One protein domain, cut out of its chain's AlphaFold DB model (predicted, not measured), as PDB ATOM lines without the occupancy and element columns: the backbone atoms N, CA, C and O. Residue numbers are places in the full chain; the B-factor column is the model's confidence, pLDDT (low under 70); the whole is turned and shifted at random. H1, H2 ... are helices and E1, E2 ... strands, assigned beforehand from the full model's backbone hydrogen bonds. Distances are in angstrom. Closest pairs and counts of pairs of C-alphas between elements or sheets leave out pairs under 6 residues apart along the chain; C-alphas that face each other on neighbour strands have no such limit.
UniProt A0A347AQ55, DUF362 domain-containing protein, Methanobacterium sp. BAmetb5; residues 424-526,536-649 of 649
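This is residues 424 to 526 and 536 to 649 of the 649 residues of the protein "DUF362 domain-containing protein" of Methanobacterium sp. BAmetb5 (UniProt A0A347AQ55). H5 and H6 follow each other nearly in line as a row of helix through the body, with the helical hairpin H2 and H3 packed along H6 through H3, and a small three-stranded sheet covering another side of H6. H4 crosses H5 near one end of this row; beyond H4, H1 and the loop 430 to 446 make one far end of the length, and H7 lies towards the other. The printed part has 217 residues, with seven named helices followed by three named strands; the sheet is mixed, in the order E2 E1 E3. The class is mostly helix, though under half of the residues are in named elements. The whole is compact, with a radius of gyration of the C-alphas of 18.6 A and spans of 60 by 46 by 31 A.

H1, residues 424 to 429, begins with C-alpha 424 at (241.025, 155.576, 220.682). H2 is residues 447 to 464, 25.6 A long, and H3 residues 468 to 482, 19.9 A. H4 is residues 497 to 512, 22.7 A. H5, residues 536 to 549, 19.5 A, begins at (237.935, 165.548, 214.146). H6 is residues 562 to 574, 18.1 A, and H7 residues 592 to 601. E1 is residues 609 to 614, 16.8 A, E2 residues 628 to 631, and E3 residues 639 to 642, ending at (246.892, 153.410, 183.313).

H6 is on one face of the sheet, two layers, a helix layer and a strand layer; its height over the sheet is 8.5 A. It lies over E1 and E3 and runs along the strands, at 7 degrees to E1 on the local plane. E1 and E3 are antiparallel, with N 610 and O 641 2.9 A apart; E2 and E1 are parallel, with N 629 and O 611 3.0 A apart. H3 touches H6 at a shallow tilt of 33 degrees, only just short of steep, closest at the C-alphas of Leu 470 and Leu 565, 5.6 A. H2 and H3 form a hairpin, closest at C-alphas 462 and 468, 3.9 A. H5 touches H6 with residues 547 to 549 alone, the same way at 15 degrees, a shallow tilt; C-alphas 548 and 562 are closest, 4.9 A. H4 touches H5 with residues 504 to 511 alone, about perpendicular at 83 degrees, closest at C-alphas 508 and 539, 5.1 A. H1 touches H4, closest at C-alphas 428 and 498, 6.2 A. H7 and H6 are close but not clearly touching, closest at C-alphas 593 and 564, 7.4 A. In the seven helices every O i to N i+4 pair is within hydrogen-bond range.

The C-alphas farthest apart, Asp 434 and Gly 603, are 61.7 A apart. Residues 527 to 535 are not printed; C-alphas 526 and 536 are 11.4 A apart across the cut. The links H1 to H2, H3 to H4, H5 to H6, H6 to H7 and E1 to E2 are long. No printed residue is under 70 in pLDDT.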
ATOM      1  N   ASP A 424     240.226 156.110 221.794       97.19
ATOM      2  CA  ASP A 424     241.025 155.576 220.682       97.19
ATOM      3  C   ASP A 424     242.538 155.772 220.899       97.19
ATOM      4  O   ASP A 424     243.316 154.876 220.557       97.19
ATOM      5  N   PHE A 425     242.961 156.913 221.463       97.94
ATOM      6  CA  PHE A 425     244.361 157.152 221.835       97.94
ATOM      7  C   PHE A 425     244.794 156.270 223.006       97.94
ATOM      8  O   PHE A 425     245.843 155.631 222.919       97.94
ATOM      9  N   MET A 426     243.984 156.184 224.064       97.81
ATOM     10  CA  MET A 426     244.314 155.366 225.235       97.81
ATOM     11  C   MET A 426     244.419 153.882 224.876       97.81
ATOM     12  O   MET A 426     245.412 153.241 225.193       97.81
ATOM     13  N   GLU A 427     243.470 153.333 224.117       95.88
ATOM     14  CA  GLU A 427     243.532 151.935 223.667       95.88
ATOM     15  C   GLU A 427     244.679 151.668 222.686       95.88
ATOM     16  O   GLU A 427     245.205 150.555 222.631       95.88
ATOM     17  N   GLY A 428     245.041 152.670 221.878       94.56
ATOM     18  CA  GLY A 428     246.105 152.557 220.888       94.56
ATOM     19  C   GLY A 428     247.508 152.595 221.490       94.56
ATOM     20  O   GLY A 428     248.390 151.896 220.985       94.56
ATOM     21  N   PHE A 429     247.707 153.391 222.545       96.75
ATOM     22  CA  PHE A 429     249.033 153.732 223.052       96.75
ATOM     23  C   PHE A 429     249.251 153.456 224.540       96.75
ATOM     24  O   PHE A 429     250.319 152.951 224.841       96.75
ATOM     25  N   ASP A 430     248.305 153.735 225.445       96.94
ATOM     26  CA  ASP A 430     248.491 153.568 226.904       96.94
ATOM     27  C   ASP A 430     248.541 152.072 227.268       96.94
ATOM     28  O   ASP A 430     247.534 151.409 227.539       96.94
ATOM     29  N   GLU A 431     249.734 151.486 227.184       95.12
ATOM     30  CA  GLU A 431     249.927 150.047 227.312       95.12
ATOM     31  C   GLU A 431     249.791 149.566 228.755       95.12
ATOM     32  O   GLU A 431     249.522 148.371 228.967       95.12
ATOM     33  N   ASN A 432     250.037 150.456 229.718       95.06
ATOM     34  CA  ASN A 432     250.051 150.162 231.142       95.06
ATOM     35  C   ASN A 432     248.748 150.582 231.862       95.06
ATOM     36  O   ASN A 432     248.422 149.990 232.898       95.06
ATOM     37  N   GLY A 433     247.965 151.491 231.274       95.50
ATOM     38  CA  GLY A 433     246.646 151.901 231.748       95.50
ATOM     39  C   GLY A 433     246.666 152.923 232.885       95.50
ATOM     40  O   GLY A 433     245.707 152.963 233.665       95.50
ATOM     41  N   ASP A 434     247.747 153.689 233.048       95.06
ATOM     42  CA  ASP A 434     247.871 154.721 234.084       95.06
ATOM     43  C   ASP A 434     247.391 156.111 233.634       95.06
ATOM     44  O   ASP A 434     247.316 157.031 234.458       95.06
ATOM     45  N   GLY A 435     246.981 156.247 232.368       93.88
ATOM     46  CA  GLY A 435     246.487 157.488 231.781       93.88
ATOM     47  C   GLY A 435     247.584 158.457 231.336       93.88
ATOM     48  O   GLY A 435     247.261 159.595 230.984       93.88
ATOM     49  N   VAL A 436     248.856 158.045 231.351       95.31
ATOM     50  CA  VAL A 436     249.990 158.787 230.793       95.31
ATOM     51  C   VAL A 436     250.651 157.933 229.722       95.31
ATOM     52  O   VAL A 436     251.177 156.872 230.008       95.31
ATOM     53  N   ILE A 437     250.679 158.430 228.486       97.75
ATOM     54  CA  ILE A 437     251.312 157.694 227.384       97.75
ATOM     55  C   ILE A 437     252.812 158.003 227.374       97.75
ATOM     56  O   ILE A 437     253.218 159.112 227.007       97.75
ATOM     57  N   ASP A 438     253.634 157.041 227.776       96.31
ATOM     58  CA  ASP A 438     255.092 157.165 227.804       96.31
ATOM     59  C   ASP A 438     255.736 157.129 226.411       96.31
ATOM     60  O   ASP A 438     255.188 156.605 225.446       96.31
ATOM     61  N   TYR A 439     256.962 157.647 226.288       95.06
ATOM     62  CA  TYR A 439     257.749 157.538 225.048       95.06
ATOM     63  C   TYR A 439     258.051 156.086 224.634       95.06
ATOM     64  O   TYR A 439     258.301 155.811 223.461       95.06
ATOM     65  N   ASP A 440     258.026 155.154 225.591       93.25
ATOM     66  CA  ASP A 440     258.163 153.718 225.330       93.25
ATOM     67  C   ASP A 440     256.805 153.069 224.966       93.25
ATOM     68  O   ASP A 440     256.747 151.921 224.527       93.25
ATOM     69  N   GLU A 441     255.703 153.807 225.081       95.44
ATOM     70  CA  GLU A 441     254.348 153.384 224.744       95.44
ATOM     71  C   GLU A 441     253.966 153.897 223.359       95.44
ATOM     72  O   GLU A 441     253.380 154.959 223.148       95.44
ATOM     73  N   THR A 442     254.363 153.104 222.373       92.19
ATOM     74  CA  THR A 442     254.241 153.434 220.946       92.19
ATOM     75  C   THR A 442     253.161 152.597 220.255       92.19
ATOM     76  O   THR A 442     252.982 152.656 219.040       92.19
ATOM     77  N   GLY A 443     252.396 151.837 221.040       91.00
ATOM     78  CA  GLY A 443     251.336 150.960 220.574       91.00
ATOM     79  C   GLY A 443     251.834 149.588 220.121       91.00
ATOM     80  O   GLY A 443     253.007 149.345 219.829       91.00
ATOM     81  N   ARG A 444     250.894 148.644 220.023       90.88
ATOM     82  CA  ARG A 444     251.185 147.212 219.814       90.88
ATOM     83  C   ARG A 444     251.091 146.764 218.359       90.88
ATOM     84  O   ARG A 444     250.748 145.621 218.092       90.88
ATOM     85  N   LYS A 445     251.370 147.652 217.404       91.12
ATOM     86  CA  LYS A 445     251.403 147.307 215.968       91.12
ATOM     87  C   LYS A 445     252.792 147.393 215.343       91.12
ATOM     88  O   LYS A 445     252.963 146.949 214.214       91.12
ATOM     89  N   GLY A 446     253.775 147.928 216.074       89.00
ATOM     90  CA  GLY A 446     255.170 148.014 215.628       89.00
ATOM     91  C   GLY A 446     255.368 148.814 214.341       89.00
ATOM     92  O   GLY A 446     256.206 148.449 213.513       89.00
ATOM     93  N   PHE A 447     254.576 149.876 214.165       92.31
ATOM     94  CA  PHE A 447     254.416 150.569 212.890       92.31
ATOM     95  C   PHE A 447     255.720 151.140 212.317       92.31
ATOM     96  O   PHE A 447     255.869 151.135 211.100       92.31
ATOM     97  N   ASP A 448     256.698 151.548 213.138       92.31
ATOM     98  CA  ASP A 448     257.977 152.087 212.645       92.31
ATOM     99  C   ASP A 448     258.733 151.089 211.766       92.31
ATOM    100  O   ASP A 448     259.327 151.484 210.764       92.31
ATOM    101  N   THR A 449     258.683 149.793 212.096       90.25
ATOM    102  CA  THR A 449     259.349 148.750 211.292       90.25
ATOM    103  C   THR A 449     258.827 148.779 209.853       90.25
ATOM    104  O   THR A 449     259.605 148.729 208.899       90.25
ATOM    105  N   HIS A 450     257.509 148.920 209.695       90.19
ATOM    106  CA  HIS A 450     256.844 149.012 208.396       90.19
ATOM    107  C   HIS A 450     257.029 150.353 207.723       90.19
ATOM    108  O   HIS A 450     257.289 150.379 206.526       90.19
ATOM    109  N   LEU A 451     256.910 151.459 208.458       92.50
ATOM    110  CA  LEU A 451     257.115 152.785 207.885       92.50
ATOM    111  C   LEU A 451     258.526 152.902 207.304       92.50
ATOM    112  O   LEU A 451     258.685 153.368 206.178       92.50
ATOM    113  N   PHE A 452     259.548 152.398 208.005       92.38
ATOM    114  CA  PHE A 452     260.901 152.347 207.457       92.38
ATOM    115  C   PHE A 452     261.017 151.454 206.229       92.38
ATOM    116  O   PHE A 452     261.746 151.823 205.310       92.38
ATOM    117  N   LEU A 453     260.320 150.316 206.188       91.81
ATOM    118  CA  LEU A 453     260.333 149.436 205.021       91.81
ATOM    119  C   LEU A 453     259.684 150.115 203.815       91.81
ATOM    120  O   LEU A 453     260.291 150.156 202.753       91.81
ATOM    121  N   ILE A 454     258.517 150.735 204.001       93.50
ATOM    122  CA  ILE A 454     257.812 151.480 202.953       93.50
ATOM    123  C   ILE A 454     258.691 152.615 202.420       93.50
ATOM    124  O   ILE A 454     258.854 152.743 201.209       93.50
ATOM    125  N   MET A 455     259.300 153.415 203.303       92.44
ATOM    126  CA  MET A 455     260.206 154.495 202.894       92.44
ATOM    127  C   MET A 455     261.453 153.956 202.178       92.44
ATOM    128  O   MET A 455     261.942 154.563 201.227       92.44
ATOM    129  N   SER A 456     261.969 152.811 202.624       91.62
ATOM    130  CA  SER A 456     263.122 152.142 202.022       91.62
ATOM    131  C   SER A 456     262.828 151.639 200.612       91.62
ATOM    132  O   SER A 456     263.589 151.945 199.695       91.62
ATOM    133  N   ASP A 457     261.720 150.919 200.442       91.88
ATOM    134  CA  ASP A 457     261.261 150.373 199.164       91.88
ATOM    135  C   ASP A 457     260.885 151.506 198.201       91.88
ATOM    136  O   ASP A 457     261.278 151.484 197.037       91.88
ATOM    137  N   ALA A 458     260.227 152.560 198.698       93.44
ATOM    138  CA  ALA A 458     259.951 153.762 197.923       93.44
ATOM    139  C   ALA A 458     261.233 154.355 197.333       93.44
ATOM    140  O   ALA A 458     261.283 154.620 196.136       93.44
ATOM    141  N   LEU A 459     262.282 154.541 198.139       90.88
ATOM    142  CA  LEU A 459     263.562 155.061 197.650       90.88
ATOM    143  C   LEU A 459     264.243 154.115 196.656       90.88
ATOM    144  O   LEU A 459     264.846 154.586 195.692       90.88
ATOM    145  N   ASP A 460     264.155 152.802 196.862       89.50
ATOM    146  CA  ASP A 460     264.709 151.821 195.925       89.50
ATOM    147  C   ASP A 460     264.005 151.901 194.560       89.50
ATOM    148  O   ASP A 460     264.679 151.952 193.527       89.50
ATOM    149  N   ILE A 461     262.673 152.055 194.544       92.19
ATOM    150  CA  ILE A 461     261.879 152.331 193.333       92.19
ATOM    151  C   ILE A 461     262.356 153.627 192.665       92.19
ATOM    152  O   ILE A 461     262.606 153.641 191.458       92.19
ATOM    153  N   GLN A 462     262.544 154.707 193.437       91.19
ATOM    154  CA  GLN A 462     263.012 155.998 192.906       91.19
ATOM    155  C   GLN A 462     264.357 155.900 192.188       91.19
ATOM    156  O   GLN A 462     264.581 156.597 191.197       91.19
ATOM    157  N   LEU A 463     265.248 155.042 192.681       87.00
ATOM    158  CA  LEU A 463     266.595 154.890 192.145       87.00
ATOM    159  C   LEU A 463     266.700 153.879 191.002       87.00
ATOM    160  O   LEU A 463     267.590 154.025 190.160       87.00
ATOM    161  N   SER A 464     265.861 152.842 190.997       86.88
ATOM    162  CA  SER A 464     266.040 151.674 190.128       86.88
ATOM    163  C   SER A 464     265.047 151.589 188.967       86.88
ATOM    164  O   SER A 464     265.354 150.936 187.966       86.88
ATOM    165  N   GLU A 465     263.896 152.263 189.050       91.12
ATOM    166  CA  GLU A 465     262.821 152.129 188.065       91.12
ATOM    167  C   GLU A 465     262.677 153.327 187.111       91.12
ATOM    168  O   GLU A 465     262.971 154.483 187.426       91.12
ATOM    169  N   ASN A 466     262.134 153.057 185.918       90.69
ATOM    170  CA  ASN A 466     261.693 154.105 184.996       90.69
ATOM    171  C   ASN A 466     260.506 154.866 185.594       90.69
ATOM    172  O   ASN A 466     259.538 154.248 186.036       90.69
ATOM    173  N   TYR A 467     260.567 156.202 185.568       93.69
ATOM    174  CA  TYR A 467     259.624 157.065 186.296       93.69
ATOM    175  C   TYR A 467     259.557 156.749 187.802       93.69
ATOM    176  O   TYR A 467     258.562 157.059 188.461       93.69
ATOM    177  N   GLY A 468     260.625 156.153 188.345       93.62
ATOM    178  CA  GLY A 468     260.731 155.738 189.737       93.62
ATOM    179  C   GLY A 468     260.427 156.857 190.729       93.62
ATOM    180  O   GLY A 468     259.887 156.591 191.792       93.62
ATOM    181  N   ILE A 469     260.716 158.116 190.400       92.69
ATOM    182  CA  ILE A 469     260.477 159.258 191.295       92.69
ATOM    183  C   ILE A 469     258.981 159.490 191.504       92.69
ATOM    184  O   ILE A 469     258.538 159.698 192.632       92.69
ATOM    185  N   LEU A 470     258.185 159.362 190.440       96.06
ATOM    186  CA  LEU A 470     256.728 159.426 190.541       96.06
ATOM    187  C   LEU A 470     256.182 158.181 191.254       96.06
ATOM    188  O   LEU A 470     255.407 158.310 192.203       96.06
ATOM    189  N   LYS A 471     256.647 156.989 190.851       96.50
ATOM    190  CA  LYS A 471     256.213 155.694 191.400       96.50
ATOM    191  C   LYS A 471     256.509 155.543 192.886       96.50
ATOM    192  O   LYS A 471     255.625 155.188 193.652       96.50
ATOM    193  N   GLY A 472     257.731 155.838 193.311       95.56
ATOM    194  CA  GLY A 472     258.170 155.684 194.694       95.56
ATOM    195  C   GLY A 472     257.475 156.663 195.637       95.56
ATOM    196  O   GLY A 472     257.066 156.273 196.728       95.56
ATOM    197  N   ASN A 473     257.266 157.917 195.215       95.50
ATOM    198  CA  ASN A 473     256.482 158.879 196.000       95.50
ATOM    199  C   ASN A 473     255.016 158.440 196.134       95.50
ATOM    200  O   ASN A 473     254.454 158.515 197.229       95.50
ATOM    201  N   PHE A 474     254.422 157.932 195.049       97.38
ATOM    202  CA  PHE A 474     253.067 157.380 195.063       97.38
ATOM    203  C   PHE A 474     252.980 156.161 195.993       97.38
ATOM    204  O   PHE A 474     252.141 156.128 196.891       97.38
ATOM    205  N   TYR A 475     253.908 155.212 195.848       96.62
ATOM    206  CA  TYR A 475     254.019 154.011 196.675       96.62
ATOM    207  C   TYR A 475     254.112 154.348 198.168       96.62
ATOM    208  O   TYR A 475     253.382 153.765 198.970       96.62
ATOM    209  N   ASN A 476     254.964 155.305 198.552       95.38
ATOM    210  CA  ASN A 476     255.134 155.700 199.950       95.38
ATOM    211  C   ASN A 476     253.817 156.209 200.561       95.38
ATOM    212  O   ASN A 476     253.345 155.691 201.574       95.38
ATOM    213  N   ALA A 477     253.190 157.196 199.915       95.25
ATOM    214  CA  ALA A 477     251.971 157.815 200.426       95.25
ATOM    215  C   ALA A 477     250.775 156.844 200.423       95.25
ATOM    216  O   ALA A 477     250.031 156.788 201.405       95.25
ATOM    217  N   VAL A 478     250.619 156.026 199.373       96.06
ATOM    218  CA  VAL A 478     249.566 155.002 199.318       96.06
ATOM    219  C   VAL A 478     249.733 153.984 200.432       96.06
ATOM    220  O   VAL A 478     248.756 153.693 201.110       96.06
ATOM    221  N   ASN A 479     250.930 153.443 200.665       94.88
ATOM    222  CA  ASN A 479     251.084 152.373 201.651       94.88
ATOM    223  C   ASN A 479     250.889 152.854 203.092       94.88
ATOM    224  O   ASN A 479     250.401 152.079 203.912       94.88
ATOM    225  N   ILE A 480     251.181 154.119 203.401       93.50
ATOM    226  CA  ILE A 480     250.830 154.708 204.702       93.50
ATOM    227  C   ILE A 480     249.310 154.913 204.793       93.50
ATOM    228  O   ILE A 480     248.675 154.458 205.745       93.50
ATOM    229  N   GLY A 481     248.698 155.541 203.782       94.50
ATOM    230  CA  GLY A 481     247.267 155.856 203.788       94.50
ATOM    231  C   GLY A 481     246.360 154.622 203.731       94.50
ATOM    232  O   GLY A 481     245.372 154.540 204.453       94.50
ATOM    233  N   LYS A 482     246.698 153.631 202.909       94.69
ATOM    234  CA  LYS A 482     245.928 152.397 202.687       94.69
ATOM    235  C   LYS A 482     245.904 151.490 203.912       94.69
ATOM    236  O   LYS A 482     244.902 150.820 204.169       94.69
ATOM    237  N   HIS A 483     246.989 151.489 204.681       95.94
ATOM    238  CA  HIS A 483     247.146 150.674 205.882       95.94
ATOM    239  C   HIS A 483     246.859 151.442 207.175       95.94
ATOM    240  O   HIS A 483     247.229 150.990 208.254       95.94
ATOM    241  N   SER A 484     246.164 152.578 207.100       95.62
ATOM    242  CA  SER A 484     245.574 153.243 208.270       95.62
ATOM    243  C   SER A 484     244.186 152.688 208.627       95.62
ATOM    244  O   SER A 484     243.658 152.951 209.709       95.62
ATOM    245  N   ASN A 485     243.565 151.937 207.708       95.69
ATOM    246  CA  ASN A 485     242.199 151.446 207.823       95.69
ATOM    247  C   ASN A 485     242.066 150.043 207.220       95.69
ATOM    248  O   ASN A 485     242.180 149.858 206.010       95.69
ATOM    249  N   LYS A 486     241.683 149.068 208.052       95.38
ATOM    250  CA  LYS A 486     241.472 147.666 207.649       95.38
ATOM    251  C   LYS A 486     240.470 147.453 206.509       95.38
ATOM    252  O   LYS A 486     240.420 146.374 205.943       95.38
ATOM    253  N   LYS A 487     239.615 148.432 206.200       96.12
ATOM    254  CA  LYS A 487     238.641 148.333 205.100       96.12
ATOM    255  C   LYS A 487     239.209 148.766 203.747       96.12
ATOM    256  O   LYS A 487     238.513 148.643 202.749       96.12
ATOM    257  N   TRP A 488     240.413 149.330 203.716       96.25
ATOM    258  CA  TRP A 488     241.002 149.924 202.514       96.25
ATOM    259  C   TRP A 488     241.995 149.006 201.805       96.25
ATOM    260  O   TRP A 488     242.556 149.389 200.788       96.25
ATOM    261  N   ASN A 489     242.207 147.795 202.313       95.38
ATOM    262  CA  ASN A 489     243.065 146.788 201.702       95.38
ATOM    263  C   ASN A 489     242.470 145.382 201.896       95.38
ATOM    264  O   ASN A 489     241.750 145.160 202.875       95.38
ATOM    265  N   PRO A 490     242.733 144.446 200.966       93.38
ATOM    266  CA  PRO A 490     242.096 143.126 200.961       93.38
ATOM    267  C   PRO A 490     242.472 142.267 202.177       93.38
ATOM    268  O   PRO A 490     241.646 141.498 202.663       93.38
ATOM    269  N   ASP A 491     243.680 142.448 202.710       92.31
ATOM    270  CA  ASP A 491     244.236 141.642 203.805       92.31
ATOM    271  C   ASP A 491     243.894 142.189 205.209       92.31
ATOM    272  O   ASP A 491     244.317 141.655 206.243       92.31
ATOM    273  N   GLY A 492     243.117 143.274 205.277       94.38
ATOM    274  CA  GLY A 492     242.639 143.864 206.525       94.38
ATOM    275  C   GLY A 492     243.741 144.422 207.430       94.38
ATOM    276  O   GLY A 492     243.622 144.350 208.653       94.38
ATOM    277  N   HIS A 493     244.850 144.885 206.863       95.62
ATOM    278  CA  HIS A 493     245.946 145.558 207.556       95.62
ATOM    279  C   HIS A 493     245.576 146.989 207.967       95.62
ATOM    280  O   HIS A 493     244.856 147.701 207.270       95.62
ATOM    281  N   ASP A 494     246.089 147.418 209.110       95.69
ATOM    282  CA  ASP A 494     245.825 148.720 209.728       95.69
ATOM    283  C   ASP A 494     247.005 149.200 210.605       95.69
ATOM    284  O   ASP A 494     246.818 149.954 211.562       95.69
ATOM    285  N   PHE A 495     248.222 148.731 210.313       95.12
ATOM    286  CA  PHE A 495     249.408 149.014 211.123       95.12
ATOM    287  C   PHE A 495     249.733 150.513 211.217       95.12
ATOM    288  O   PHE A 495     250.344 150.927 212.191       95.12
ATOM    289  N   ALA A 496     249.298 151.343 210.264       95.38
ATOM    290  CA  ALA A 496     249.512 152.790 210.283       95.38
ATOM    291  C   ALA A 496     248.381 153.572 210.986       95.38
ATOM    292  O   ALA A 496     248.396 154.807 210.965       95.38
ATOM    293  N   ARG A 497     247.383 152.906 211.596       95.38
ATOM    294  CA  ARG A 497     246.240 153.573 212.256       95.38
ATOM    295  C   ARG A 497     246.706 154.546 213.337       95.38
ATOM    296  O   ARG A 497     246.292 155.699 213.327       95.38
ATOM    297  N   GLU A 498     247.552 154.097 214.252       93.69
ATOM    298  CA  GLU A 498     248.012 154.866 215.413       93.69
ATOM    299  C   GLU A 498     248.845 156.085 214.979       93.69
ATOM    300  O   GLU A 498     248.582 157.206 215.417       93.69
ATOM    301  N   PHE A 499     249.751 155.906 214.013       93.81
ATOM    302  CA  PHE A 499     250.472 157.011 213.369       93.81
ATOM    303  C   PHE A 499     249.516 158.027 212.712       93.81
ATOM    304  O   PHE A 499     249.698 159.244 212.807       93.81
ATOM    305  N   THR A 500     248.448 157.532 212.081       95.44
ATOM    306  CA  THR A 500     247.418 158.367 211.450       95.44
ATOM    307  C   THR A 500     246.603 159.149 212.482       95.44
ATOM    308  O   THR A 500     246.299 160.311 212.236       95.44
ATOM    309  N   LEU A 501     246.268 158.568 213.644       95.31
ATOM    310  CA  LEU A 501     245.565 159.282 214.722       95.31
ATOM    311  C   LEU A 501     246.353 160.522 215.161       95.31
ATOM    312  O   LEU A 501     245.816 161.627 215.184       95.31
ATOM    313  N   MET A 502     247.647 160.352 215.430       95.19
ATOM    314  CA  MET A 502     248.529 161.466 215.782       95.19
ATOM    315  C   MET A 502     248.637 162.495 214.646       95.19
ATOM    316  O   MET A 502     248.591 163.699 214.898       95.19
ATOM    317  N   SER A 503     248.710 162.034 213.393       95.56
ATOM    318  CA  SER A 503     248.764 162.913 212.218       95.56
ATOM    319  C   SER A 503     247.506 163.777 212.072       95.56
ATOM    320  O   SER A 503     247.621 164.962 211.757       95.56
ATOM    321  N   ILE A 504     246.316 163.229 212.359       98.06
ATOM    322  CA  ILE A 504     245.048 163.979 212.345       98.06
ATOM    323  C   ILE A 504     245.058 165.064 213.424       98.06
ATOM    324  O   ILE A 504     244.731 166.212 213.130       98.06
ATOM    325  N   ALA A 505     245.471 164.731 214.650       97.75
ATOM    326  CA  ALA A 505     245.542 165.701 215.742       97.75
ATOM    327  C   ALA A 505     246.534 166.838 215.446       97.75
ATOM    328  O   ALA A 505     246.219 168.011 215.655       97.75
ATOM    329  N   ASN A 506     247.706 166.509 214.894       96.25
ATOM    330  CA  ASN A 506     248.662 167.519 214.455       96.25
ATOM    331  C   ASN A 506     248.088 168.384 213.320       96.25
ATOM    332  O   ASN A 506     248.234 169.602 213.342       96.25
ATOM    333  N   HIS A 507     247.384 167.788 212.352       96.88
ATOM    334  CA  HIS A 507     246.736 168.555 211.286       96.88
ATOM    335  C   HIS A 507     245.658 169.501 211.836       96.88
ATOM    336  O   HIS A 507     245.608 170.660 211.434       96.88
ATOM    337  N   ALA A 508     244.862 169.062 212.816       98.31
ATOM    338  CA  ALA A 508     243.898 169.913 213.514       98.31
ATOM    339  C   ALA A 508     244.578 171.095 214.228       98.31
ATOM    340  O   ALA A 508     244.066 172.216 214.194       98.31
ATOM    341  N   TYR A 509     245.755 170.867 214.823       97.56
ATOM    342  CA  TYR A 509     246.549 171.931 215.435       97.56
ATOM    343  C   TYR A 509     247.071 172.940 214.409       97.56
ATOM    344  O   TYR A 509     247.012 174.145 214.636       97.56
ATOM    345  N   GLU A 510     247.547 172.478 213.254       95.50
ATOM    346  CA  GLU A 510     247.948 173.373 212.166       95.50
ATOM    347  C   GLU A 510     246.763 174.189 211.636       95.50
ATOM    348  O   GLU A 510     246.875 175.401 211.442       95.50
ATOM    349  N   MET A 511     245.600 173.556 211.477       97.44
ATOM    350  CA  MET A 511     244.370 174.223 211.049       97.44
ATOM    351  C   MET A 511     243.917 175.289 212.047       97.44
ATOM    352  O   MET A 511     243.508 176.373 211.629       97.44
ATOM    353  N   SER A 512     244.038 175.042 213.355       98.06
ATOM    354  CA  SER A 512     243.640 176.028 214.366       98.06
ATOM    355  C   SER A 512     244.458 177.320 214.286       98.06
ATOM    356  O   SER A 512     243.972 178.379 214.677       98.06
ATOM    357  N   LYS A 513     245.657 177.282 213.694       96.19
ATOM    358  CA  LYS A 513     246.517 178.454 213.476       96.19
ATOM    359  C   LYS A 513     246.176 179.258 212.215       96.19
ATOM    360  O   LYS A 513     246.861 180.240 211.939       96.19
ATOM    361  N   ASN A 514     245.148 178.875 211.450       96.56
ATOM    362  CA  ASN A 514     244.725 179.629 210.269       96.56
ATOM    363  C   ASN A 514     244.394 181.089 210.633       96.56
ATOM    364  O   ASN A 514     243.776 181.352 211.662       96.56
ATOM    365  N   GLU A 515     244.799 182.044 209.794       96.88
ATOM    366  CA  GLU A 515     244.568 183.471 210.051       96.88
ATOM    367  C   GLU A 515     243.092 183.871 209.951       96.88
ATOM    368  O   GLU A 515     242.692 184.885 210.521       96.88
ATOM    369  N   ALA A 516     242.274 183.101 209.235       96.94
ATOM    370  CA  ALA A 516     240.848 183.331 209.075       96.94
ATOM    371  C   ALA A 516     240.032 182.348 209.919       96.94
ATOM    372  O   ALA A 516     240.385 181.176 210.051       96.94
ATOM    373  N   ILE A 517     238.903 182.828 210.440       97.69
ATOM    374  CA  ILE A 517     237.879 181.974 211.042       97.69
ATOM    375  C   ILE A 517     236.994 181.441 209.919       97.69
ATOM    376  O   ILE A 517     236.481 182.212 209.106       97.69
ATOM    377  N   ASN A 518     236.816 180.128 209.885       96.88
ATOM    378  CA  ASN A 518     236.054 179.425 208.866       96.88
ATOM    379  C   ASN A 518     235.025 178.499 209.533       96.88
ATOM    380  O   ASN A 518     235.295 177.962 210.609       96.88
ATOM    381  N   PRO A 519     233.854 178.277 208.917       97.25
ATOM    382  CA  PRO A 519     232.898 177.301 209.421       97.25
ATOM    383  C   PRO A 519     233.446 175.877 209.273       97.25
ATOM    384  O   PRO A 519     234.093 175.550 208.274       97.25
ATOM    385  N   ASP A 520     233.153 175.021 210.249       96.94
ATOM    386  CA  ASP A 520     233.375 173.584 210.132       96.94
ATOM    387  C   ASP A 520     232.270 172.951 209.253       96.94
ATOM    388  O   ASP A 520     231.078 173.163 209.515       96.94
ATOM    389  N   PRO A 521     232.619 172.193 208.197       94.00
ATOM    390  CA  PRO A 521     231.629 171.621 207.288       94.00
ATOM    391  C   PRO A 521     230.975 170.327 207.802       94.00
ATOM    392  O   PRO A 521     229.962 169.906 207.242       94.00
ATOM    393  N   PHE A 522     231.514 169.696 208.850       94.50
ATOM    394  CA  PHE A 522     231.031 168.427 209.403       94.50
ATOM    395  C   PHE A 522     230.220 168.617 210.694       94.50
ATOM    396  O   PHE A 522     229.275 167.861 210.932       94.50
ATOM    397  N   VAL A 523     230.513 169.650 211.492       95.69
ATOM    398  CA  VAL A 523     229.819 169.943 212.758       95.69
ATOM    399  C   VAL A 523     229.140 171.317 212.719       95.69
ATOM    400  O   VAL A 523     229.765 172.373 212.740       95.69
ATOM    401  N   SER A 524     227.803 171.318 212.705       95.00
ATOM    402  CA  SER A 524     227.021 172.546 212.507       95.00
ATOM    403  C   SER A 524     227.154 173.568 213.648       95.00
ATOM    404  O   SER A 524     226.713 173.354 214.787       95.00
ATOM    405  N   GLY A 525     227.653 174.751 213.284       95.12
ATOM    406  CA  GLY A 525     227.852 175.883 214.188       95.12
ATOM    407  C   GLY A 525     229.177 175.843 214.943       95.12
ATOM    408  O   GLY A 525     229.344 176.649 215.853       95.12
ATOM    409  N   MET A 526     230.063 174.914 214.581       97.94
ATOM    410  CA  MET A 526     231.466 174.928 214.964       97.94
ATOM    411  C   MET A 526     232.271 175.731 213.932       97.94
ATOM    412  O   MET A 526     231.920 175.785 212.749       97.94
ATOM    413  N   TRP A 536     237.055 166.660 214.492       98.50
ATOM    414  CA  TRP A 536     237.935 165.548 214.146       98.50
ATOM    415  C   TRP A 536     237.649 165.030 212.735       98.50
ATOM    416  O   TRP A 536     238.569 164.724 211.973       98.50
ATOM    417  N   GLU A 537     236.372 164.960 212.354       97.00
ATOM    418  CA  GLU A 537     235.927 164.560 211.021       97.00
ATOM    419  C   GLU A 537     236.488 165.493 209.953       97.00
ATOM    420  O   GLU A 537     237.012 165.014 208.942       97.00
ATOM    421  N   PHE A 538     236.433 166.807 210.193       97.19
ATOM    422  CA  PHE A 538     236.969 167.772 209.250       97.19
ATOM    423  C   PHE A 538     238.494 167.712 209.173       97.19
ATOM    424  O   PHE A 538     239.031 167.660 208.069       97.19
ATOM    425  N   ALA A 539     239.195 167.641 210.309       98.19
ATOM    426  CA  ALA A 539     240.651 167.504 210.332       98.19
ATOM    427  C   ALA A 539     241.120 166.244 209.589       98.19
ATOM    428  O   ALA A 539     242.051 166.290 208.782       98.19
ATOM    429  N   LYS A 540     240.430 165.118 209.805       97.38
ATOM    430  CA  LYS A 540     240.693 163.859 209.106       97.38
ATOM    431  C   LYS A 540     240.457 163.988 207.606       97.38
ATOM    432  O   LYS A 540     241.315 163.576 206.826       97.38
ATOM    433  N   TRP A 541     239.312 164.539 207.201       96.06
ATOM    434  CA  TRP A 541     239.005 164.752 205.789       96.06
ATOM    435  C   TRP A 541     240.040 165.670 205.132       96.06
ATOM    436  O   TRP A 541     240.571 165.329 204.081       96.06
ATOM    437  N   ALA A 542     240.396 166.781 205.780       95.56
ATOM    438  CA  ALA A 542     241.364 167.748 205.276       95.56
ATOM    439  C   ALA A 542     242.764 167.141 205.098       95.56
ATOM    440  O   ALA A 542     243.403 167.346 204.061       95.56
ATOM    441  N   MET A 543     243.213 166.325 206.056       96.06
ATOM    442  CA  MET A 543     244.492 165.620 205.977       96.06
ATOM    443  C   MET A 543     244.524 164.643 204.789       96.06
ATOM    444  O   MET A 543     245.464 164.667 203.994       96.06
ATOM    445  N   TYR A 544     243.488 163.811 204.625       95.94
ATOM    446  CA  TYR A 544     243.414 162.878 203.495       95.94
ATOM    447  C   TYR A 544     243.257 163.597 202.156       95.94
ATOM    448  O   TYR A 544     243.942 163.233 201.206       95.94
ATOM    449  N   SER A 545     242.435 164.642 202.069       95.25
ATOM    450  CA  SER A 545     242.317 165.470 200.861       95.25
ATOM    451  C   SER A 545     243.655 166.113 200.486       95.25
ATOM    452  O   SER A 545     244.030 166.116 199.314       95.25
ATOM    453  N   SER A 546     244.438 166.554 201.473       93.75
ATOM    454  CA  SER A 546     245.795 167.065 201.249       93.75
ATOM    455  C   SER A 546     246.746 165.982 200.721       93.75
ATOM    456  O   SER A 546     247.533 166.251 199.823       93.75
ATOM    457  N   MET A 547     246.654 164.737 201.198       94.88
ATOM    458  CA  MET A 547     247.439 163.618 200.649       94.88
ATOM    459  C   MET A 547     247.007 163.248 199.217       94.88
ATOM    460  O   MET A 547     247.843 163.035 198.336       94.88
ATOM    461  N   LEU A 548     245.696 163.166 198.982       96.25
ATOM    462  CA  LEU A 548     245.113 162.733 197.713       96.25
ATOM    463  C   LEU A 548     245.308 163.766 196.605       96.25
ATOM    464  O   LEU A 548     245.660 163.394 195.489       96.25
ATOM    465  N   TYR A 549     245.107 165.045 196.927       95.19
ATOM    466  CA  TYR A 549     244.996 166.132 195.952       95.19
ATOM    467  C   TYR A 549     245.944 167.303 196.209       95.19
ATOM    468  O   TYR A 549     246.097 168.167 195.350       95.19
ATOM    469  N   GLY A 550     246.610 167.351 197.365       92.50
ATOM    470  CA  GLY A 550     247.526 168.438 197.725       92.50
ATOM    471  C   GLY A 550     246.831 169.709 198.201       92.50
ATOM    472  O   GLY A 550     247.508 170.704 198.441       92.50
ATOM    473  N   ALA A 551     245.502 169.694 198.317       88.19
ATOM    474  CA  ALA A 551     244.698 170.856 198.664       88.19
ATOM    475  C   ALA A 551     243.310 170.471 199.182       88.19
ATOM    476  O   ALA A 551     242.905 169.313 199.124       88.19
ATOM    477  N   LEU A 552     242.576 171.487 199.650       86.88
ATOM    478  CA  LEU A 552     241.163 171.403 200.039       86.88
ATOM    479  C   LEU A 552     240.209 171.929 198.952       86.88
ATOM    480  O   LEU A 552     238.996 171.791 199.088       86.88
ATOM    481  N   SER A 553     240.742 172.532 197.882       84.00
ATOM    482  CA  SER A 553     239.967 173.000 196.733       84.00
ATOM    483  C   SER A 553     240.656 172.658 195.402       84.00
ATOM    484  O   SER A 553     241.886 172.578 195.355       84.00
ATOM    485  N   PRO A 554     239.894 172.474 194.305       78.81
ATOM    486  CA  PRO A 554     240.439 172.054 193.008       78.81
ATOM    487  C   PRO A 554     241.431 173.033 192.388       78.81
ATOM    488  O   PRO A 554     242.388 172.606 191.752       78.81
ATOM    489  N   GLU A 555     241.226 174.335 192.599       81.19
ATOM    490  CA  GLU A 555     242.102 175.401 192.086       81.19
ATOM    491  C   GLU A 555     243.536 175.301 192.625       81.19
ATOM    492  O   GLU A 555     244.463 175.827 192.020       81.19
ATOM    493  N   HIS A 556     243.723 174.601 193.743       84.12
ATOM    494  CA  HIS A 556     245.018 174.433 194.395       84.12
ATOM    495  C   HIS A 556     245.542 172.993 194.320       84.12
ATOM    496  O   HIS A 556     246.509 172.666 195.008       84.12
ATOM    497  N   ALA A 557     244.922 172.120 193.514       90.62
ATOM    498  CA  ALA A 557     245.373 170.740 193.366       90.62
ATOM    499  C   ALA A 557     246.854 170.686 192.947       90.62
ATOM    500  O   ALA A 557     247.293 171.395 192.041       90.62
ATOM    501  N   SER A 558     247.631 169.836 193.616       92.31
ATOM    502  CA  SER A 558     249.088 169.803 193.482       92.31
ATOM    503  C   SER A 558     249.562 168.611 192.666       92.31
ATOM    504  O   SER A 558     249.136 167.478 192.894       92.31
ATOM    505  N   ILE A 559     250.546 168.845 191.795       94.44
ATOM    506  CA  ILE A 559     251.263 167.789 191.063       94.44
ATOM    507  C   ILE A 559     252.041 166.834 191.986       94.44
ATOM    508  O   ILE A 559     252.394 165.738 191.568       94.44
ATOM    509  N   ASN A 560     252.273 167.221 193.247       92.69
ATOM    510  CA  ASN A 560     252.969 166.400 194.244       92.69
ATOM    511  C   ASN A 560     252.024 165.520 195.084       92.69
ATOM    512  O   ASN A 560     252.481 164.809 195.975       92.69
ATOM    513  N   SER A 561     250.714 165.584 194.838       95.50
ATOM    514  CA  SER A 561     249.717 164.726 195.487       95.50
ATOM    515  C   SER A 561     249.610 163.357 194.815       95.50
ATOM    516  O   SER A 561     250.093 163.192 193.699       95.50
ATOM    517  N   LEU A 562     248.935 162.379 195.429       97.12
ATOM    518  CA  LEU A 562     248.729 161.065 194.795       97.12
ATOM    519  C   LEU A 562     248.059 161.174 193.416       97.12
ATOM    520  O   LEU A 562     248.530 160.573 192.449       97.12
ATOM    521  N   TYR A 563     247.012 161.995 193.311       96.94
ATOM    522  CA  TYR A 563     246.364 162.297 192.038       96.94
ATOM    523  C   TYR A 563     247.325 162.979 191.057       96.94
ATOM    524  O   TYR A 563     247.412 162.589 189.894       96.94
ATOM    525  N   GLY A 564     248.076 163.975 191.534       96.50
ATOM    526  CA  GLY A 564     249.050 164.716 190.736       96.50
ATOM    527  C   GLY A 564     250.168 163.837 190.173       96.50
ATOM    528  O   GLY A 564     250.512 163.969 189.000       96.50
ATOM    529  N   LEU A 565     250.682 162.897 190.968       97.62
ATOM    530  CA  LEU A 565     251.721 161.952 190.563       97.62
ATOM    531  C   LEU A 565     251.216 160.997 189.474       97.62
ATOM    532  O   LEU A 565     251.906 160.804 188.471       97.62
ATOM    533  N   ALA A 566     250.001 160.458 189.631       97.69
ATOM    534  CA  ALA A 566     249.363 159.629 188.609       97.69
ATOM    535  C   ALA A 566     249.106 160.428 187.317       97.69
ATOM    536  O   ALA A 566     249.471 159.985 186.228       97.69
ATOM    537  N   PHE A 567     248.572 161.647 187.432       97.38
ATOM    538  CA  PHE A 567     248.393 162.559 186.302       97.38
ATOM    539  C   PHE A 567     249.712 162.833 185.562       97.38
ATOM    540  O   PHE A 567     249.778 162.699 184.339       97.38
ATOM    541  N   CYS A 568     250.775 163.192 186.292       97.56
ATOM    542  CA  CYS A 568     252.083 163.464 185.705       97.56
ATOM    543  C   CYS A 568     252.641 162.240 184.986       97.56
ATOM    544  O   CYS A 568     253.245 162.394 183.927       97.56
ATOM    545  N   TYR A 569     252.442 161.041 185.532       97.25
ATOM    546  CA  TYR A 569     252.857 159.817 184.862       97.25
ATOM    547  C   TYR A 569     252.118 159.622 183.541       97.25
ATOM    548  O   TYR A 569     252.774 159.542 182.504       97.25
ATOM    549  N   ALA A 570     250.781 159.644 183.565       97.06
ATOM    550  CA  ALA A 570     249.948 159.461 182.379       97.06
ATOM    551  C   ALA A 570     250.275 160.485 181.279       97.06
ATOM    552  O   ALA A 570     250.440 160.130 180.113       97.06
ATOM    553  N   ASP A 571     250.439 161.764 181.636       97.44
ATOM    554  CA  ASP A 571     250.792 162.789 180.653       97.44
ATOM    555  C   ASP A 571     252.171 162.534 180.025       97.44
ATOM    556  O   ASP A 571     252.342 162.661 178.810       97.44
ATOM    557  N   LYS A 572     253.163 162.136 180.830       96.56
ATOM    558  CA  LYS A 572     254.535 161.897 180.358       96.56
ATOM    559  C   LYS A 572     254.649 160.660 179.475       96.56
ATOM    560  O   LYS A 572     255.367 160.713 178.478       96.56
ATOM    561  N   THR A 573     253.965 159.574 179.821       94.81
ATOM    562  CA  THR A 573     254.104 158.287 179.125       94.81
ATOM    563  C   THR A 573     253.161 158.142 177.939       94.81
ATOM    564  O   THR A 573     253.554 157.570 176.923       94.81
ATOM    565  N   GLU A 574     251.948 158.690 178.022       92.00
ATOM    566  CA  GLU A 574     250.905 158.474 177.010       92.00
ATOM    567  C   GLU A 574     250.646 159.710 176.142       92.00
ATOM    568  O   GLU A 574     250.190 159.591 175.004       92.00
ATOM    569  N   ASN A 575     250.974 160.905 176.640       94.62
ATOM    570  CA  ASN A 575     250.652 162.177 175.988       94.62
ATOM    571  C   ASN A 575     251.892 163.053 175.714       94.62
ATOM    572  O   ASN A 575     251.776 164.245 175.430       94.62
ATOM    573  N   ASN A 576     253.090 162.455 175.753       95.31
ATOM    574  CA  ASN A 576     254.382 163.094 175.469       95.31
ATOM    575  C   ASN A 576     254.663 164.363 176.297       95.31
ATOM    576  O   ASN A 576     255.322 165.287 175.817       95.31
ATOM    577  N   GLY A 577     254.162 164.422 177.531       95.69
ATOM    578  CA  GLY A 577     254.384 165.543 178.437       95.69
ATOM    579  C   GLY A 577     253.708 166.839 177.982       95.69
ATOM    580  O   GLY A 577     254.257 167.917 178.199       95.69
ATOM    581  N   LYS A 578     252.559 166.766 177.296       97.06
ATOM    582  CA  LYS A 578     251.865 167.944 176.745       97.06
ATOM    583  C   LYS A 578     251.501 168.971 177.817       97.06
ATOM    584  O   LYS A 578     251.561 170.166 177.536       97.06
ATOM    585  N   TYR A 579     251.088 168.516 179.000       97.06
ATOM    586  CA  TYR A 579     250.692 169.394 180.105       97.06
ATOM    587  C   TYR A 579     251.848 169.652 181.067       97.06
ATOM    588  O   TYR A 579     252.044 170.772 181.520       97.06
ATOM    589  N   THR A 580     252.643 168.626 181.354       97.06
ATOM    590  CA  THR A 580     253.819 168.720 182.227       97.06
ATOM    591  C   THR A 580     254.995 169.447 181.572       97.06
ATOM    592  O   THR A 580     255.942 169.816 182.262       97.06
ATOM    593  N   GLY A 581     254.961 169.655 180.254       96.50
ATOM    594  CA  GLY A 581     255.980 170.356 179.471       96.50
ATOM    595  C   GLY A 581     257.244 169.539 179.182       96.50
ATOM    596  O   GLY A 581     258.119 170.002 178.449       96.50
ATOM    597  N   SER A 582     257.369 168.335 179.743       95.81
ATOM    598  CA  SER A 582     258.533 167.466 179.572       95.81
ATOM    599  C   SER A 582     258.172 166.014 179.854       95.81
ATOM    600  O   SER A 582     257.387 165.737 180.755       95.81
ATOM    601  N   VAL A 583     258.807 165.079 179.144       95.81
ATOM    602  CA  VAL A 583     258.742 163.636 179.447       95.81
ATOM    603  C   VAL A 583     259.699 163.219 180.569       95.81
ATOM    604  O   VAL A 583     259.621 162.088 181.043       95.81
ATOM    605  N   ASP A 584     260.591 164.115 181.001       92.56
ATOM    606  CA  ASP A 584     261.489 163.894 182.135       92.56
ATOM    607  C   ASP A 584     260.683 163.857 183.442       92.56
ATOM    608  O   ASP A 584     259.904 164.767 183.729       92.56
ATOM    609  N   GLN A 585     260.866 162.808 184.243       90.12
ATOM    610  CA  GLN A 585     260.197 162.642 185.535       90.12
ATOM    611  C   GLN A 585     260.549 163.741 186.551       90.12
ATOM    612  O   GLN A 585     259.743 164.020 187.432       90.12
ATOM    613  N   MET A 586     261.719 164.377 186.415       87.69
ATOM    614  CA  MET A 586     262.196 165.432 187.318       87.69
ATOM    615  C   MET A 586     261.713 166.832 186.954       87.69
ATOM    616  O   MET A 586     261.949 167.779 187.703       87.69
ATOM    617  N   ILE A 587     261.070 166.985 185.797       91.12
ATOM    618  CA  ILE A 587     260.687 168.289 185.261       91.12
ATOM    619  C   ILE A 587     259.196 168.264 184.966       91.12
ATOM    620  O   ILE A 587     258.755 167.600 184.030       91.12
ATOM    621  N   SER A 588     258.423 169.024 185.732       95.06
ATOM    622  CA  SER A 588     257.001 169.240 185.478       95.06
ATOM    623  C   SER A 588     256.662 170.710 185.673       95.06
ATOM    624  O   SER A 588     257.128 171.330 186.629       95.06
ATOM    625  N   ASP A 589     255.843 171.256 184.779       94.56
ATOM    626  CA  ASP A 589     255.223 172.565 184.961       94.56
ATOM    627  C   ASP A 589     254.334 172.551 186.225       94.56
ATOM    628  O   ASP A 589     253.419 171.724 186.312       94.56
ATOM    629  N   PRO A 590     254.560 173.445 187.207       91.25
ATOM    630  CA  PRO A 590     253.685 173.575 188.370       91.25
ATOM    631  C   PRO A 590     252.212 173.849 188.018       91.25
ATOM    632  O   PRO A 590     251.337 173.503 188.807       91.25
ATOM    633  N   GLN A 591     251.924 174.427 186.844       92.94
ATOM    634  CA  GLN A 591     250.570 174.724 186.348       92.94
ATOM    635  C   GLN A 591     249.985 173.604 185.464       92.94
ATOM    636  O   GLN A 591     248.949 173.790 184.817       92.94
ATOM    637  N   ALA A 592     250.620 172.427 185.413       95.31
ATOM    638  CA  ALA A 592     250.197 171.337 184.533       95.31
ATOM    639  C   ALA A 592     248.751 170.878 184.794       95.31
ATOM    640  O   ALA A 592     248.002 170.640 183.844       95.31
ATOM    641  N   LEU A 593     248.335 170.798 186.063       94.00
ATOM    642  CA  LEU A 593     246.965 170.419 186.434       94.00
ATOM    643  C   LEU A 593     245.935 171.482 186.033       94.00
ATOM    644  O   LEU A 593     244.904 171.142 185.458       94.00
ATOM    645  N   GLU A 594     246.229 172.764 186.252       92.25
ATOM    646  CA  GLU A 594     245.360 173.870 185.822       92.25
ATOM    647  C   GLU A 594     245.177 173.870 184.295       92.25
ATOM    648  O   GLU A 594     244.061 173.999 183.779       92.25
ATOM    649  N   SER A 595     246.274 173.645 183.565       93.69
ATOM    650  CA  SER A 595     246.270 173.531 182.104       93.69
ATOM    651  C   SER A 595     245.452 172.331 181.627       93.69
ATOM    652  O   SER A 595     244.716 172.429 180.639       93.69
ATOM    653  N   TYR A 596     245.545 171.204 182.333       95.06
ATOM    654  CA  TYR A 596     244.754 170.010 182.050       95.06
ATOM    655  C   TYR A 596     243.261 170.258 182.268       95.06
ATOM    656  O   TYR A 596     242.465 170.044 181.352       95.06
ATOM    657  N   PHE A 597     242.876 170.793 183.429       92.69
ATOM    658  CA  PHE A 597     241.481 171.107 183.741       92.69
ATOM    659  C   PHE A 597     240.888 172.125 182.762       92.69
ATOM    660  O   PHE A 597     239.768 171.941 182.282       92.69
ATOM    661  N   SER A 598     241.659 173.144 182.375       93.00
ATOM    662  CA  SER A 598     241.249 174.114 181.355       93.00
ATOM    663  C   SER A 598     241.027 173.462 179.986       93.00
ATOM    664  O   SER A 598     240.059 173.782 179.294       93.00
ATOM    665  N   ALA A 599     241.884 172.517 179.587       94.88
ATOM    666  CA  ALA A 599     241.716 171.791 178.331       94.88
ATOM    667  C   ALA A 599     240.465 170.900 178.341       94.88
ATOM    668  O   ALA A 599     239.736 170.876 177.351       94.88
ATOM    669  N   LEU A 600     240.183 170.214 179.452       93.81
ATOM    670  CA  LEU A 600     238.960 169.424 179.611       93.81
ATOM    671  C   LEU A 600     237.706 170.299 179.556       93.81
ATOM    672  O   LEU A 600     236.758 169.971 178.845       93.81
ATOM    673  N   ALA A 601     237.720 171.453 180.230       91.38
ATOM    674  CA  ALA A 601     236.631 172.425 180.161       91.38
ATOM    675  C   ALA A 601     236.410 172.960 178.731       91.38
ATOM    676  O   ALA A 601     235.285 173.290 178.356       91.38
ATOM    677  N   ALA A 602     237.466 172.998 177.909       95.31
ATOM    678  CA  ALA A 602     237.409 173.342 176.489       95.31
ATOM    679  C   ALA A 602     237.031 172.162 175.563       95.31
ATOM    680  O   ALA A 602     236.970 172.343 174.345       95.31
ATOM    681  N   GLY A 603     236.755 170.974 176.114       94.94
ATOM    682  CA  GLY A 603     236.306 169.791 175.375       94.94
ATOM    683  C   GLY A 603     237.415 168.843 174.913       94.94
ATOM    684  O   GLY A 603     237.191 168.084 173.973       94.94
ATOM    685  N   ALA A 604     238.606 168.891 175.518       94.50
ATOM    686  CA  ALA A 604     239.629 167.868 175.301       94.50
ATOM    687  C   ALA A 604     239.212 166.515 175.905       94.50
ATOM    688  O   ALA A 604     238.490 166.469 176.902       94.50
ATOM    689  N   ASP A 605     239.714 165.424 175.326       93.25
ATOM    690  CA  ASP A 605     239.541 164.086 175.893       93.25
ATOM    691  C   ASP A 605     240.388 163.920 177.175       93.25
ATOM    692  O   ASP A 605     241.526 164.408 177.218       93.25
ATOM    693  N   PRO A 606     239.876 163.227 178.212       93.31
ATOM    694  CA  PRO A 606     240.657 162.865 179.392       93.31
ATOM    695  C   PRO A 606     241.870 161.994 179.061       93.31
ATOM    696  O   PRO A 606     241.823 161.163 178.153       93.31
ATOM    697  N   LEU A 607     242.939 162.142 179.848       94.62
ATOM    698  CA  LEU A 607     244.067 161.204 179.833       94.62
ATOM    699  C   LEU A 607     243.593 159.797 180.234       94.62
ATOM    700  O   LEU A 607     242.627 159.661 180.987       94.62
ATOM    701  N   SER A 608     244.275 158.751 179.758       92.06
ATOM    702  CA  SER A 608     243.861 157.354 179.966       92.06
ATOM    703  C   SER A 608     244.344 156.799 181.309       92.06
ATOM    704  O   SER A 608     245.093 155.826 181.378       92.06
ATOM    705  N   PHE A 609     243.893 157.415 182.404       96.44
ATOM    706  CA  PHE A 609     244.116 156.893 183.751       96.44
ATOM    707  C   PHE A 609     242.865 156.969 184.629       96.44
ATOM    708  O   PHE A 609     241.956 157.766 184.381       96.44
ATOM    709  N   THR A 610     242.831 156.154 185.680       97.44
ATOM    710  CA  THR A 610     241.822 156.217 186.742       97.44
ATOM    711  C   THR A 610     242.512 156.129 188.094       97.44
ATOM    712  O   THR A 610     243.253 155.185 188.350       97.44
ATOM    713  N   PHE A 611     242.263 157.105 188.962       97.50
ATOM    714  CA  PHE A 611     242.705 157.112 190.350       97.50
ATOM    715  C   PHE A 611     241.538 156.750 191.269       97.50
ATOM    716  O   PHE A 611     240.519 157.441 191.316       97.50
ATOM    717  N   TYR A 612     241.692 155.650 191.995       97.69
ATOM    718  CA  TYR A 612     240.655 155.097 192.853       97.69
ATOM    719  C   TYR A 612     240.803 155.594 194.287       97.69
ATOM    720  O   TYR A 612     241.830 155.378 194.935       97.69
ATOM    721  N   VAL A 613     239.744 156.200 194.821       97.31
ATOM    722  CA  VAL A 613     239.731 156.779 196.171       97.31
ATOM    723  C   VAL A 613     238.644 156.151 197.047       97.31
ATOM    724  O   VAL A 613     237.665 155.605 196.530       97.31
ATOM    725  N   PRO A 614     238.785 156.198 198.384       95.94
ATOM    726  CA  PRO A 614     237.717 155.768 199.276       95.94
ATOM    727  C   PRO A 614     236.447 156.610 199.091       95.94
ATOM    728  O   PRO A 614     236.514 157.790 198.745       95.94
ATOM    729  N   ALA A 615     235.291 156.021 199.402       93.12
ATOM    730  CA  ALA A 615     234.019 156.745 199.421       93.12
ATOM    731  C   ALA A 615     234.087 158.020 200.288       93.12
ATOM    732  O   ALA A 615     234.615 157.984 201.405       93.12
ATOM    733  N   GLY A 616     233.528 159.123 199.783       90.00
ATOM    734  CA  GLY A 616     233.565 160.444 200.422       90.00
ATOM    735  C   GLY A 616     234.772 161.315 200.050       90.00
ATOM    736  O   GLY A 616     234.884 162.427 200.567       90.00
ATOM    737  N   TYR A 617     235.655 160.839 199.166       93.06
ATOM    738  CA  TYR A 617     236.828 161.582 198.688       93.06
ATOM    739  C   TYR A 617     236.837 161.837 197.179       93.06
ATOM    740  O   TYR A 617     237.796 162.415 196.688       93.06
ATOM    741  N   GLY A 618     235.815 161.447 196.420       90.19
ATOM    742  CA  GLY A 618     235.743 161.663 194.969       90.19
ATOM    743  C   GLY A 618     235.501 163.116 194.565       90.19
ATOM    744  O   GLY A 618     235.748 163.492 193.419       90.19
ATOM    745  N   ASN A 619     235.053 163.939 195.512       85.44
ATOM    746  CA  ASN A 619     234.873 165.371 195.336       85.44
ATOM    747  C   ASN A 619     235.896 166.144 196.157       85.44
ATOM    748  O   ASN A 619     236.171 165.806 197.311       85.44
ATOM    749  N   LEU A 620     236.395 167.232 195.576       83.50
ATOM    750  CA  LEU A 620     237.180 168.226 196.288       83.50
ATOM    751  C   LEU A 620     236.378 169.531 196.325       83.50
ATOM    752  O   LEU A 620     236.243 170.222 195.315       83.50
ATOM    753  N   GLY A 621     235.774 169.824 197.478       75.62
ATOM    754  CA  GLY A 621     234.692 170.809 197.563       75.62
ATOM    755  C   GLY A 621     233.460 170.329 196.787       75.62
ATOM    756  O   GLY A 621     233.046 169.182 196.936       75.62
ATOM    757  N   ASP A 622     232.907 171.185 195.927       74.69
ATOM    758  CA  ASP A 622     231.708 170.885 195.123       74.69
ATOM    759  C   ASP A 622     232.019 170.303 193.727       74.69
ATOM    760  O   ASP A 622     231.121 170.153 192.894       74.69
ATOM    761  N   LEU A 623     233.289 170.008 193.427       79.69
ATOM    762  CA  LEU A 623     233.735 169.601 192.092       79.69
ATOM    763  C   LEU A 623     234.246 168.157 192.074       79.69
ATOM    764  O   LEU A 623     235.106 167.770 192.868       79.69
ATOM    765  N   ASN A 624     233.757 167.397 191.091       83.75
ATOM    766  CA  ASN A 624     234.302 166.090 190.734       83.75
ATOM    767  C   ASN A 624     235.621 166.302 189.987       83.75
ATOM    768  O   ASN A 624     235.643 166.967 188.945       83.75
ATOM    769  N   LEU A 625     236.709 165.726 190.494       87.06
ATOM    770  CA  LEU A 625     237.984 165.756 189.789       87.06
ATOM    771  C   LEU A 625     237.966 164.754 188.622       87.06
ATOM    772  O   LEU A 625     237.457 163.639 188.764       87.06
ATOM    773  N   PRO A 626     238.504 165.126 187.447       91.12
ATOM    774  CA  PRO A 626     238.547 164.222 186.308       91.12
ATOM    775  C   PRO A 626     239.452 163.031 186.624       91.12
ATOM    776  O   PRO A 626     240.449 163.182 187.327       91.12
ATOM    777  N   ASN A 627     239.121 161.859 186.077       94.69
ATOM    778  CA  ASN A 627     239.873 160.613 186.276       94.69
ATOM    779  C   ASN A 627     239.874 160.077 187.720       94.69
ATOM    780  O   ASN A 627     240.691 159.216 188.032       94.69
ATOM    781  N   VAL A 628     238.970 160.539 188.588       96.06
ATOM    782  CA  VAL A 628     238.806 160.017 189.952       96.06
ATOM    783  C   VAL A 628     237.552 159.151 190.044       96.06
ATOM    784  O   VAL A 628     236.488 159.541 189.566       96.06
ATOM    785  N   GLU A 629     237.663 157.984 190.680       96.38
ATOM    786  CA  GLU A 629     236.530 157.095 190.950       96.38
ATOM    787  C   GLU A 629     236.489 156.711 192.435       96.38
ATOM    788  O   GLU A 629     237.451 156.162 192.981       96.38
ATOM    789  N   GLU A 630     235.363 156.981 193.101       96.69
ATOM    790  CA  GLU A 630     235.127 156.444 194.440       96.69
ATOM    791  C   GLU A 630     234.836 154.949 194.368       96.69
ATOM    792  O   GLU A 630     234.023 154.490 193.566       96.69
ATOM    793  N   THR A 631     235.439 154.187 195.271       96.56
ATOM    794  CA  THR A 631     235.199 152.752 195.360       96.56
ATOM    795  C   THR A 631     235.180 152.269 196.804       96.56
ATOM    796  O   THR A 631     235.793 152.847 197.705       96.56
ATOM    797  N   SER A 632     234.435 151.191 197.031       95.69
ATOM    798  CA  SER A 632     234.436 150.419 198.275       95.69
ATOM    799  C   SER A 632     235.194 149.096 198.146       95.69
ATOM    800  O   SER A 632     235.263 148.355 199.124       95.69
ATOM    801  N   ASP A 633     235.752 148.805 196.965       96.75
ATOM    802  CA  ASP A 633     236.560 147.618 196.694       96.75
ATOM    803  C   ASP A 633     237.966 147.772 197.310       96.75
ATOM    804  O   ASP A 633     238.756 148.594 196.823       96.75
ATOM    805  N   PRO A 634     238.323 146.992 198.349       95.56
ATOM    806  CA  PRO A 634     239.624 147.093 199.008       95.56
ATOM    807  C   PRO A 634     240.820 146.819 198.080       95.56
ATOM    808  O   PRO A 634     241.931 147.270 198.365       95.56
ATOM    809  N   GLU A 635     240.627 146.112 196.961       94.81
ATOM    810  CA  GLU A 635     241.688 145.877 195.969       94.81
ATOM    811  C   GLU A 635     241.989 147.113 195.107       94.81
ATOM    812  O   GLU A 635     243.068 147.211 194.508       94.81
ATOM    813  N   LYS A 636     241.047 148.060 195.044       95.81
ATOM    814  CA  LYS A 636     241.150 149.283 194.241       95.81
ATOM    815  C   LYS A 636     241.428 150.531 195.062       95.81
ATOM    816  O   LYS A 636     242.040 151.452 194.539       95.81
ATOM    817  N   ILE A 637     240.999 150.592 196.321       97.00
ATOM    818  CA  ILE A 637     241.198 151.788 197.149       97.00
ATOM    819  C   ILE A 637     242.684 152.194 197.173       97.00
ATOM    820  O   ILE A 637     243.558 151.374 197.477       97.00
ATOM    821  N   LEU A 638     242.930 153.475 196.860       96.25
ATOM    822  CA  LEU A 638     244.251 154.100 196.751       96.25
ATOM    823  C   LEU A 638     245.156 153.392 195.736       96.25
ATOM    824  O   LEU A 638     246.285 153.037 196.049       96.25
ATOM    825  N   THR A 639     244.646 153.166 194.527       97.00
ATOM    826  CA  THR A 639     245.427 152.646 193.391       97.00
ATOM    827  C   THR A 639     245.220 153.524 192.164       97.00
ATOM    828  O   THR A 639     244.226 154.254 192.081       97.00
ATOM    829  N   ALA A 640     246.153 153.467 191.218       97.44
ATOM    830  CA  ALA A 640     246.008 154.120 189.921       97.44
ATOM    831  C   ALA A 640     246.133 153.093 188.793       97.44
ATOM    832  O   ALA A 640     247.049 152.277 188.788       97.44
ATOM    833  N   GLU A 641     245.214 153.132 187.832       97.19
ATOM    834  CA  GLU A 641     245.255 152.303 186.627       97.19
ATOM    835  C   GLU A 641     245.544 153.181 185.404       97.19
ATOM    836  O   GLU A 641     244.943 154.243 185.249       97.19
ATOM    837  N   PHE A 642     246.444 152.724 184.533       95.81
ATOM    838  CA  PHE A 642     246.892 153.410 183.313       95.81
ATOM    839  C   PHE A 642     246.682 152.519 182.084       95.81
ATOM    840  O   PHE A 642     246.554 151.295 182.212       95.81
ATOM    841  N   ASP A 643     246.638 153.121 180.891       86.94
ATOM    842  CA  ASP A 643     246.458 152.434 179.603       86.94
ATOM    843  C   ASP A 643     245.336 151.373 179.641       86.94
ATOM    844  O   ASP A 643     245.516 150.206 179.283       86.94
ATOM    845  N   HIS A 644     244.162 151.772 180.145       82.94
ATOM    846  CA  HIS A 644     242.988 150.902 180.308       82.94
ATOM    847  C   HIS A 644     243.236 149.649 181.176       82.94
ATOM    848  O   HIS A 644     242.734 148.564 180.872       82.94
ATOM    849  N   GLY A 645     244.017 149.800 182.248       83.81
ATOM    850  CA  GLY A 645     244.294 148.747 183.230       83.81
ATOM    851  C   GLY A 645     245.469 147.837 182.865       83.81
ATOM    852  O   GLY A 645     245.622 146.771 183.462       83.81
ATOM    853  N   LYS A 646     246.303 148.217 181.886       87.75
ATOM    854  CA  LYS A 646     247.524 147.460 181.553       87.75
ATOM    855  C   LYS A 646     248.656 147.694 182.545       87.75
ATOM    856  O   LYS A 646     249.474 146.797 182.742       87.75
ATOM    857  N   GLU A 647     248.702 148.870 183.159       93.31
ATOM    858  CA  GLU A 647     249.604 149.175 184.265       93.31
ATOM    859  C   GLU A 647     248.780 149.610 185.475       93.31
ATOM    860  O   GLU A 647     247.813 150.361 185.344       93.31
ATOM    861  N   LYS A 648     249.157 149.108 186.652       93.94
ATOM    862  CA  LYS A 648     248.526 149.431 187.928       93.94
ATOM    863  C   LYS A 648     249.603 149.802 188.933       93.94
ATOM    864  O   LYS A 648     250.597 149.082 189.045       93.94
ATOM    865  N   TRP A 649     249.391 150.914 189.624       93.56
ATOM    866  CA  TRP A 649     250.177 151.353 190.772       93.56
ATOM    867  C   TRP A 649     249.383 151.162 192.057       93.56
ATOM    868  O   TRP A 649     248.161 151.458 192.052       93.56
TER     869      TRP A 649